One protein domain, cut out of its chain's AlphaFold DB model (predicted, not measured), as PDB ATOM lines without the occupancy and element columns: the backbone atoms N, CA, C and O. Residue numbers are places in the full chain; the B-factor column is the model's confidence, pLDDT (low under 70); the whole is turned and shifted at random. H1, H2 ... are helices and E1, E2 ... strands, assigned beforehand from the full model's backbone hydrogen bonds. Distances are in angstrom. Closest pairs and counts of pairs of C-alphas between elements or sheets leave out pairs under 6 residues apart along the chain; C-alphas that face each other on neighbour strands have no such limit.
ATOM      1  N   GLU A 226     227.062 209.783 367.190       82.00
ATOM      2  CA  GLU A 226     226.543 210.823 368.073       82.00
ATOM      3  C   GLU A 226     227.518 212.002 368.097       82.00
ATOM      4  O   GLU A 226     228.736 211.825 368.111       82.00
ATOM      5  N   THR A 227     226.991 213.220 368.082       79.94
ATOM      6  CA  THR A 227     227.759 214.449 368.295       79.94
ATOM      7  C   THR A 227     227.107 215.247 369.404       79.94
ATOM      8  O   THR A 227     225.916 215.538 369.348       79.94
ATOM      9  N   VAL A 228     227.900 215.616 370.406       77.94
ATOM     10  CA  VAL A 228     227.454 216.473 371.502       77.94
ATOM     11  C   VAL A 228     227.738 217.924 371.124       77.94
ATOM     12  O   VAL A 228     228.879 218.295 370.874       77.94
ATOM     13  N   THR A 229     226.693 218.742 371.067       76.62
ATOM     14  CA  THR A 229     226.771 220.189 370.864       76.62
ATOM     15  C   THR A 229     226.400 220.885 372.160       76.62
ATOM     16  O   THR A 229     225.295 220.706 372.662       76.62
ATOM     17  N   THR A 230     227.290 221.705 372.703       77.94
ATOM     18  CA  THR A 230     226.987 222.497 373.899       77.94
ATOM     19  C   THR A 230     226.392 223.832 373.484       77.94
ATOM     20  O   THR A 230     227.052 224.637 372.828       77.94
ATOM     21  N   VAL A 231     225.146 224.089 373.876       74.62
ATOM     22  CA  VAL A 231     224.512 225.396 373.690       74.62
ATOM     23  C   VAL A 231     224.661 226.193 374.975       74.62
ATOM     24  O   VAL A 231     224.303 225.725 376.056       74.62
ATOM     25  N   THR A 232     225.207 227.398 374.846       74.44
ATOM     26  CA  THR A 232     225.402 228.323 375.963       74.44
ATOM     27  C   THR A 232     224.373 229.432 375.851       74.44
ATOM     28  O   THR A 232     224.247 230.049 374.792       74.44
ATOM     29  N   TYR A 233     223.642 229.699 376.927       70.75
ATOM     30  CA  TYR A 233     222.796 230.882 377.013       70.75
ATOM     31  C   TYR A 233     223.027 231.608 378.330       70.75
ATOM     32  O   TYR A 233     223.406 231.016 379.338       70.75
ATOM     33  N   VAL A 234     222.820 232.920 378.297       67.50
ATOM     34  CA  VAL A 234     223.007 233.806 379.442       67.50
ATOM     35  C   VAL A 234     221.645 234.366 379.819       67.50
ATOM     36  O   VAL A 234     220.982 234.989 378.990       67.50
ATOM     37  N   THR A 235     221.216 234.133 381.053       67.81
ATOM     38  CA  THR A 235     220.032 234.763 381.634       67.81
ATOM     39  C   THR A 235     220.455 235.949 382.492       67.81
ATOM     40  O   THR A 235     221.468 235.918 383.189       67.81
ATOM     41  N   VAL A 236     219.685 237.032 382.413       65.88
ATOM     42  CA  VAL A 236     219.870 238.214 383.258       65.88
ATOM     43  C   VAL A 236     218.980 238.051 384.482       65.88
ATOM     44  O   VAL A 236     217.797 237.731 384.345       65.88
ATOM     45  N   CYS A 237     219.530 238.261 385.674       66.62
ATOM     46  CA  CYS A 237     218.732 238.271 386.893       66.62
ATOM     47  C   CYS A 237     217.782 239.483 386.888       66.62
ATOM     48  O   CYS A 237     218.209 240.616 386.668       66.62
ATOM     49  N   SER A 238     216.490 239.255 387.142       58.44
ATOM     50  CA  SER A 238     215.466 240.309 387.109       58.44
ATOM     51  C   SER A 238     215.609 241.325 388.245       58.44
ATOM     52  O   SER A 238     215.284 242.494 388.069       58.44
ATOM     53  N   THR A 239     216.113 240.902 389.404       63.28
ATOM     54  CA  THR A 239     216.328 241.769 390.572       63.28
ATOM     55  C   THR A 239     217.673 242.488 390.521       63.28
ATOM     56  O   THR A 239     217.804 243.595 391.046       63.28
ATOM     57  N   ILE A 240     218.672 241.887 389.869       69.19
ATOM     58  CA  ILE A 240     220.025 242.431 389.752       69.19
ATOM     59  C   ILE A 240     220.463 242.338 388.284       69.19
ATOM     60  O   ILE A 240     221.129 241.377 387.906       69.19
ATOM     61  N   PRO A 241     220.178 243.347 387.444       63.03
ATOM     62  CA  PRO A 241     220.489 243.294 386.012       63.03
ATOM     63  C   PRO A 241     221.996 243.260 385.697       63.03
ATOM     64  O   PRO A 241     222.389 243.006 384.563       63.03
ATOM     65  N   ALA A 242     222.854 243.510 386.694       65.50
ATOM     66  CA  ALA A 242     224.303 243.324 386.596       65.50
ATOM     67  C   ALA A 242     224.753 241.867 386.833       65.50
ATOM     68  O   ALA A 242     225.923 241.554 386.616       65.50
ATOM     69  N   SER A 243     223.851 240.993 387.289       65.00
ATOM     70  CA  SER A 243     224.106 239.573 387.512       65.00
ATOM     71  C   SER A 243     223.661 238.772 386.289       65.00
ATOM     72  O   SER A 243     222.495 238.808 385.884       65.00
ATOM     73  N   LEU A 244     224.624 238.078 385.685       71.38
ATOM     74  CA  LEU A 244     224.431 237.219 384.523       71.38
ATOM     75  C   LEU A 244     224.625 235.768 384.951       71.38
ATOM     76  O   LEU A 244     225.719 235.380 385.363       71.38
ATOM     77  N   THR A 245     223.592 234.953 384.790       74.12
ATOM     78  CA  THR A 245     223.680 233.508 384.989       74.12
ATOM     79  C   THR A 245     223.916 232.856 383.635       74.12
ATOM     80  O   THR A 245     223.082 232.929 382.740       74.12
ATOM     81  N   THR A 246     225.074 232.226 383.455       74.31
ATOM     82  CA  THR A 246     225.369 231.466 382.231       74.31
ATOM     83  C   THR A 246     224.989 230.007 382.438       74.31
ATOM     84  O   THR A 246     225.477 229.367 383.369       74.31
ATOM     85  N   THR A 247     224.141 229.468 381.573       75.94
ATOM     86  CA  THR A 247     223.729 228.065 381.599       75.94
ATOM     87  C   THR A 247     224.227 227.349 380.350       75.94
ATOM     88  O   THR A 247     224.081 227.833 379.227       75.94
ATOM     89  N   TYR A 248     224.812 226.173 380.564       78.06
ATOM     90  CA  TYR A 248     225.319 225.298 379.513       78.06
ATOM     91  C   TYR A 248     224.398 224.094 379.388       78.06
ATOM     92  O   TYR A 248     224.185 223.377 380.366       78.06
ATOM     93  N   VAL A 249     223.867 223.859 378.193       78.69
ATOM     94  CA  VAL A 249     223.017 222.700 377.917       78.69
ATOM     95  C   VAL A 249     223.663 221.861 376.819       78.69
ATOM     96  O   VAL A 249     223.743 222.315 375.674       78.69
ATOM     97  N   PRO A 250     224.137 220.644 377.143       80.38
ATOM     98  CA  PRO A 250     224.598 219.707 376.134       80.38
ATOM     99  C   PRO A 250     223.400 219.137 375.367       80.38
ATOM    100  O   PRO A 250     222.429 218.664 375.953       80.38
ATOM    101  N   VAL A 251     223.487 219.164 374.042       82.56
ATOM    102  CA  VAL A 251     222.512 218.595 373.113       82.56
ATOM    103  C   VAL A 251     223.210 217.521 372.297       82.56
ATOM    104  O   VAL A 251     224.128 217.812 371.533       82.56
ATOM    105  N   THR A 252     222.768 216.277 372.434       82.81
ATOM    106  CA  THR A 252     223.290 215.172 371.627       82.81
ATOM    107  C   THR A 252     222.474 215.036 370.350       82.81
ATOM    108  O   THR A 252     221.255 214.887 370.396       82.81
ATOM    109  N   ILE A 253     223.152 215.070 369.207       85.56
ATOM    110  CA  ILE A 253     222.570 214.861 367.885       85.56
ATOM    111  C   ILE A 253     223.055 213.512 367.365       85.56
ATOM    112  O   ILE A 253     224.259 213.262 367.304       85.56
ATOM    113  N   THR A 254     222.126 212.657 366.954       83.19
ATOM    114  CA  THR A 254     222.432 211.361 366.345       83.19
ATOM    115  C   THR A 254     222.233 211.445 364.838       83.19
ATOM    116  O   THR A 254     221.189 211.900 364.370       83.19
ATOM    117  N   TYR A 255     223.218 210.999 364.062       83.88
ATOM    118  CA  TYR A 255     223.119 210.961 362.605       83.88
ATOM    119  C   TYR A 255     223.882 209.779 362.010       83.88
ATOM    120  O   TYR A 255     224.764 209.185 362.627       83.88
ATOM    121  N   GLU A 256     223.536 209.428 360.779       87.88
ATOM    122  CA  GLU A 256     224.202 208.363 360.039       87.88
ATOM    123  C   GLU A 256     225.374 208.944 359.227       87.88
ATOM    124  O   GLU A 256     225.151 209.838 358.404       87.88
ATOM    125  N   PRO A 257     226.632 208.518 359.450       84.62
ATOM    126  CA  PRO A 257     227.770 209.023 358.688       84.62
ATOM    127  C   PRO A 257     227.646 208.638 357.207       84.62
ATOM    128  O   PRO A 257     227.558 207.460 356.871       84.62
ATOM    129  N   CYS A 258     227.673 209.627 356.306       85.50
ATOM    130  CA  CYS A 258     227.552 209.388 354.859       85.50
ATOM    131  C   CYS A 258     228.835 208.831 354.216       85.50
ATOM    132  O   CYS A 258     228.795 208.371 353.077       85.50
ATOM    133  N   GLU A 269     216.747 221.237 367.387       88.12
ATOM    134  CA  GLU A 269     215.430 221.790 367.700       88.12
ATOM    135  C   GLU A 269     215.537 222.835 368.813       88.12
ATOM    136  O   GLU A 269     216.082 222.572 369.888       88.12
ATOM    137  N   MET A 270     214.996 224.024 368.552       85.94
ATOM    138  CA  MET A 270     214.966 225.142 369.491       85.94
ATOM    139  C   MET A 270     213.524 225.423 369.909       85.94
ATOM    140  O   MET A 270     212.636 225.558 369.068       85.94
ATOM    141  N   THR A 271     213.309 225.579 371.207       86.56
ATOM    142  CA  THR A 271     212.041 225.961 371.821       86.56
ATOM    143  C   THR A 271     212.138 227.390 372.331       86.56
ATOM    144  O   THR A 271     213.124 227.782 372.953       86.56
ATOM    145  N   THR A 272     211.096 228.177 372.073       85.94
ATOM    146  CA  THR A 272     210.967 229.528 372.623       85.94
ATOM    147  C   THR A 272     209.925 229.531 373.730       85.94
ATOM    148  O   THR A 272     208.780 229.145 373.499       85.94
ATOM    149  N   THR A 273     210.316 229.951 374.927       81.81
ATOM    150  CA  THR A 273     209.435 230.121 376.081       81.81
ATOM    151  C   THR A 273     209.317 231.597 376.429       81.81
ATOM    152  O   THR A 273     210.231 232.387 376.197       81.81
ATOM    153  N   THR A 274     208.169 231.982 376.980       84.31
ATOM    154  CA  THR A 274     207.922 233.358 377.412       84.31
ATOM    155  C   THR A 274     207.540 233.364 378.886       84.31
ATOM    156  O   THR A 274     206.350 233.428 379.204       84.31
ATOM    157  N   PRO A 275     208.507 233.199 379.809       78.38
ATOM    158  CA  PRO A 275     208.213 233.324 381.225       78.38
ATOM    159  C   PRO A 275     207.854 234.772 381.581       78.38
ATOM    160  O   PRO A 275     208.432 235.734 381.066       78.38
ATOM    161  N   SER A 276     206.892 234.914 382.492       80.56
ATOM    162  CA  SER A 276     206.620 236.185 383.156       80.56
ATOM    163  C   SER A 276     207.794 236.555 384.050       80.56
ATOM    164  O   SER A 276     208.314 235.711 384.783       80.56
ATOM    165  N   CYS A 277     208.168 237.819 384.035       75.00
ATOM    166  CA  CYS A 277     209.176 238.372 384.916       75.00
ATOM    167  C   CYS A 277     208.719 239.774 385.306       75.00
ATOM    168  O   CYS A 277     208.355 240.551 384.443       75.00
ATOM    169  N   HIS A 278     208.724 240.153 386.577       76.25
ATOM    170  CA  HIS A 278     208.455 241.554 386.892       76.25
ATOM    171  C   HIS A 278     209.724 242.366 386.639       76.25
ATOM    172  O   HIS A 278     210.714 242.186 387.346       76.25
ATOM    173  N   ALA A 279     209.686 243.238 385.630       74.12
ATOM    174  CA  ALA A 279     210.730 244.214 385.322       74.12
ATOM    175  C   ALA A 279     212.088 243.664 384.847       74.12
ATOM    176  O   ALA A 279     213.120 244.282 385.101       74.12
ATOM    177  N   CYS A 280     212.130 242.535 384.133       71.75
ATOM    178  CA  CYS A 280     213.418 241.932 383.750       71.75
ATOM    179  C   CYS A 280     214.062 242.499 382.470       71.75
ATOM    180  O   CYS A 280     215.136 242.054 382.067       71.75
ATOM    181  N   GLY A 281     213.428 243.492 381.840       67.56
ATOM    182  CA  GLY A 281     213.930 244.174 380.647       67.56
ATOM    183  C   GLY A 281     214.354 245.618 380.910       67.56
ATOM    184  O   GLY A 281     213.909 246.257 381.862       67.56
ATOM    185  N   SER A 282     215.156 246.189 380.004       67.56
ATOM    186  CA  SER A 282     215.575 247.606 380.087       67.56
ATOM    187  C   SER A 282     214.393 248.588 380.046       67.56
ATOM    188  O   SER A 282     214.516 249.722 380.503       67.56
ATOM    189  N   ASN A 283     213.246 248.142 379.529       75.88
ATOM    190  CA  ASN A 283     212.010 248.916 379.445       75.88
ATOM    191  C   ASN A 283     210.984 248.549 380.531       75.88
ATOM    192  O   ASN A 283     209.810 248.859 380.352       75.88
ATOM    193  N   TRP A 284     211.395 247.896 381.628       75.62
ATOM    194  CA  TRP A 284     210.472 247.383 382.656       75.62
ATOM    195  C   TRP A 284     209.442 246.400 382.078       75.62
ATOM    196  O   TRP A 284     208.244 246.494 382.325       75.62
ATOM    197  N   GLU A 285     209.922 245.462 381.263       80.81
ATOM    198  CA  GLU A 285     209.083 244.440 380.636       80.81
ATOM    199  C   GLU A 285     208.602 243.409 381.671       80.81
ATOM    200  O   GLU A 285     209.369 242.998 382.544       80.81
ATOM    201  N   ASP A 286     207.336 242.991 381.543       80.69
ATOM    202  CA  ASP A 286     206.694 241.989 382.412       80.69
ATOM    203  C   ASP A 286     206.902 240.532 381.935       80.69
ATOM    204  O   ASP A 286     206.446 239.567 382.557       80.69
ATOM    205  N   PHE A 287     207.567 240.355 380.792       80.44
ATOM    206  CA  PHE A 287     207.814 239.060 380.168       80.44
ATOM    207  C   PHE A 287     209.159 239.080 379.450       80.44
ATOM    208  O   PHE A 287     209.509 240.075 378.818       80.44
ATOM    209  N   VAL A 288     209.871 237.954 379.473       78.56
ATOM    210  CA  VAL A 288     211.075 237.741 378.657       78.56
ATOM    211  C   VAL A 288     210.835 236.607 377.686       78.56
ATOM    212  O   VAL A 288     210.156 235.642 378.010       78.56
ATOM    213  N   THR A 289     211.384 236.722 376.482       79.69
ATOM    214  CA  THR A 289     211.386 235.633 375.505       79.69
ATOM    215  C   THR A 289     212.735 234.928 375.560       79.69
ATOM    216  O   THR A 289     213.767 235.559 375.349       79.69
ATOM    217  N   LEU A 290     212.729 233.629 375.852       77.12
ATOM    218  CA  LEU A 290     213.918 232.787 375.932       77.12
ATOM    219  C   LEU A 290     213.861 231.731 374.836       77.12
ATOM    220  O   LEU A 290     212.931 230.933 374.796       77.12
ATOM    221  N   THR A 291     214.871 231.689 373.973       82.19
ATOM    222  CA  THR A 291     215.021 230.634 372.965       82.19
ATOM    223  C   THR A 291     216.158 229.710 373.382       82.19
ATOM    224  O   THR A 291     217.302 230.140 373.499       82.19
ATOM    225  N   MET A 292     215.847 228.439 373.620       81.56
ATOM    226  CA  MET A 292     216.781 227.421 374.114       81.56
ATOM    227  C   MET A 292     216.567 226.092 373.379       81.56
ATOM    228  O   MET A 292     215.512 225.908 372.778       81.56
ATOM    229  N   PRO A 293     217.523 225.149 373.389       85.25
ATOM    230  CA  PRO A 293     217.304 223.838 372.784       85.25
ATOM    231  C   PRO A 293     216.115 223.121 373.420       85.25
ATOM    232  O   PRO A 293     215.932 223.201 374.632       85.25
ATOM    233  N   ALA A 294     215.339 222.378 372.635       83.94
ATOM    234  CA  ALA A 294     214.157 221.677 373.136       83.94
ATOM    235  C   ALA A 294     214.485 220.741 374.316       83.94
ATOM    236  O   ALA A 294     213.776 220.742 375.322       83.94
ATOM    237  N   ALA A 295     215.627 220.046 374.250       77.94
ATOM    238  CA  ALA A 295     216.134 219.192 375.326       77.94
ATOM    239  C   ALA A 295     216.397 219.943 376.649       77.94
ATOM    240  O   ALA A 295     216.339 219.345 377.720       77.94
ATOM    241  N   ALA A 296     216.650 221.257 376.602       75.19
ATOM    242  CA  ALA A 296     216.830 222.080 377.796       75.19
ATOM    243  C   ALA A 296     215.507 222.356 378.529       75.19
ATOM    244  O   ALA A 296     215.496 222.523 379.750       75.19
ATOM    245  N   CYS A 297     214.383 222.411 377.808       73.19
ATOM    246  CA  CYS A 297     213.083 222.708 378.408       73.19
ATOM    247  C   CYS A 297     212.565 221.552 379.273       73.19
ATOM    248  O   CYS A 297     211.908 221.797 380.285       73.19
ATOM    249  N   GLU A 298     212.888 220.307 378.921       66.94
ATOM    250  CA  GLU A 298     212.475 219.127 379.691       66.94
ATOM    251  C   GLU A 298     213.121 219.103 381.085       66.94
ATOM    252  O   GLU A 298     212.463 218.757 382.067       66.94
ATOM    253  N   SER A 299     214.371 219.562 381.200       56.88
ATOM    254  CA  SER A 299     215.078 219.642 382.482       56.88
ATOM    255  C   SER A 299     214.524 220.696 383.449       56.88
ATOM    256  O   SER A 299     214.650 220.516 384.658       56.88
ATOM    257  N   LEU A 300     213.881 221.768 382.961       54.88
ATOM    258  CA  LEU A 300     213.302 222.806 383.832       54.88
ATOM    259  C   LEU A 300     211.925 222.425 384.395       54.88
ATOM    260  O   LEU A 300     211.508 222.977 385.410       54.88
TER     261      LEU A 300
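This is residues 226 to 258 and 269 to 300 of the 305 residues of an uncharacterized protein of Fusarium oxysporum NRRL 32931 (UniProt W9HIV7). A long, narrow hairpin of two strands, E1 and E2, makes most of the length, and a short hairpin, E3 and E4, stands loosely beside it, with E4 on the side toward the long one. Both hairpins have their closed ends toward the same end of the model, where residues 274 to 289 make a long loop, and the short helix H1 follows at the open end of the short hairpin, near both E2 and E3. The printed part has 65 residues, with four named strands and one named helix in the order E1 E2 E3 E4 H1. The two sheets, E1 - E2 and E3 - E4, are antiparallel and the class is mostly strand. The whole is loose, with a radius of gyration of the C-alphas of 14.8 A, and a rod in outline, spanning 50 by 20 by 19 A.

E1, residues 226 to 236, and E2, residues 244 to 255, form an antiparallel hairpin, with 159 degrees between their directions. N 229 and O 251 are within hydrogen-bond range at 2.8 A, as are N 247 and O 233 at 2.8 A. E4, residues 290 to 293, comes nearest to E1 at the C-alphas of Val 231 and Pro 293, 7.4 A apart. Its closest C-alphas to E2 are those of Val 251 and Pro 293, also 7.4 A apart. E3, residues 270 to 273, forms an antiparallel hairpin with E4, at 148 degrees, and N 271 and O 292 are 2.7 A apart. E3 is apart from E1 and from E2. H1, residues 294 to 300, comes closest to E2 at the C-alphas of Val 249 and Ala 296, 6.2 A apart. Its closest C-alphas to E3 are those of Thr 271 and Ala 294, 5.0 A apart. H1 and E1 are apart. In H1, 0 of 3 O i to N i+4 pairs and 3 of 4 O i to N i+3 pairs are within hydrogen-bond range.

E1 runs 32.0 A from C-alpha 226 at (226.543, 210.823, 368.073) to C-alpha 236. E2, the longest strand with 12 residues, runs 34.2 A from C-alpha 244 at (224.431, 237.219, 384.523). E3 measures 9.9 A, E4 10.1 A and H1 10.8 A from first to last C-alpha; H1 ends at C-alpha 300, (213.302, 222.806, 383.832).

The two C-alphas farthest apart, those of Cys 258 and Trp 284, are 50.1 A apart. Residues 259 to 268 are not printed, and C-alphas 258 and 269 are 21.6 A apart across this cut. The link from E3 to E4 is long, with 16 residues. The mean pLDDT of the printed part is 76.1; residues 234 to 243, 281 to 282 and 298 to 300 are under 70.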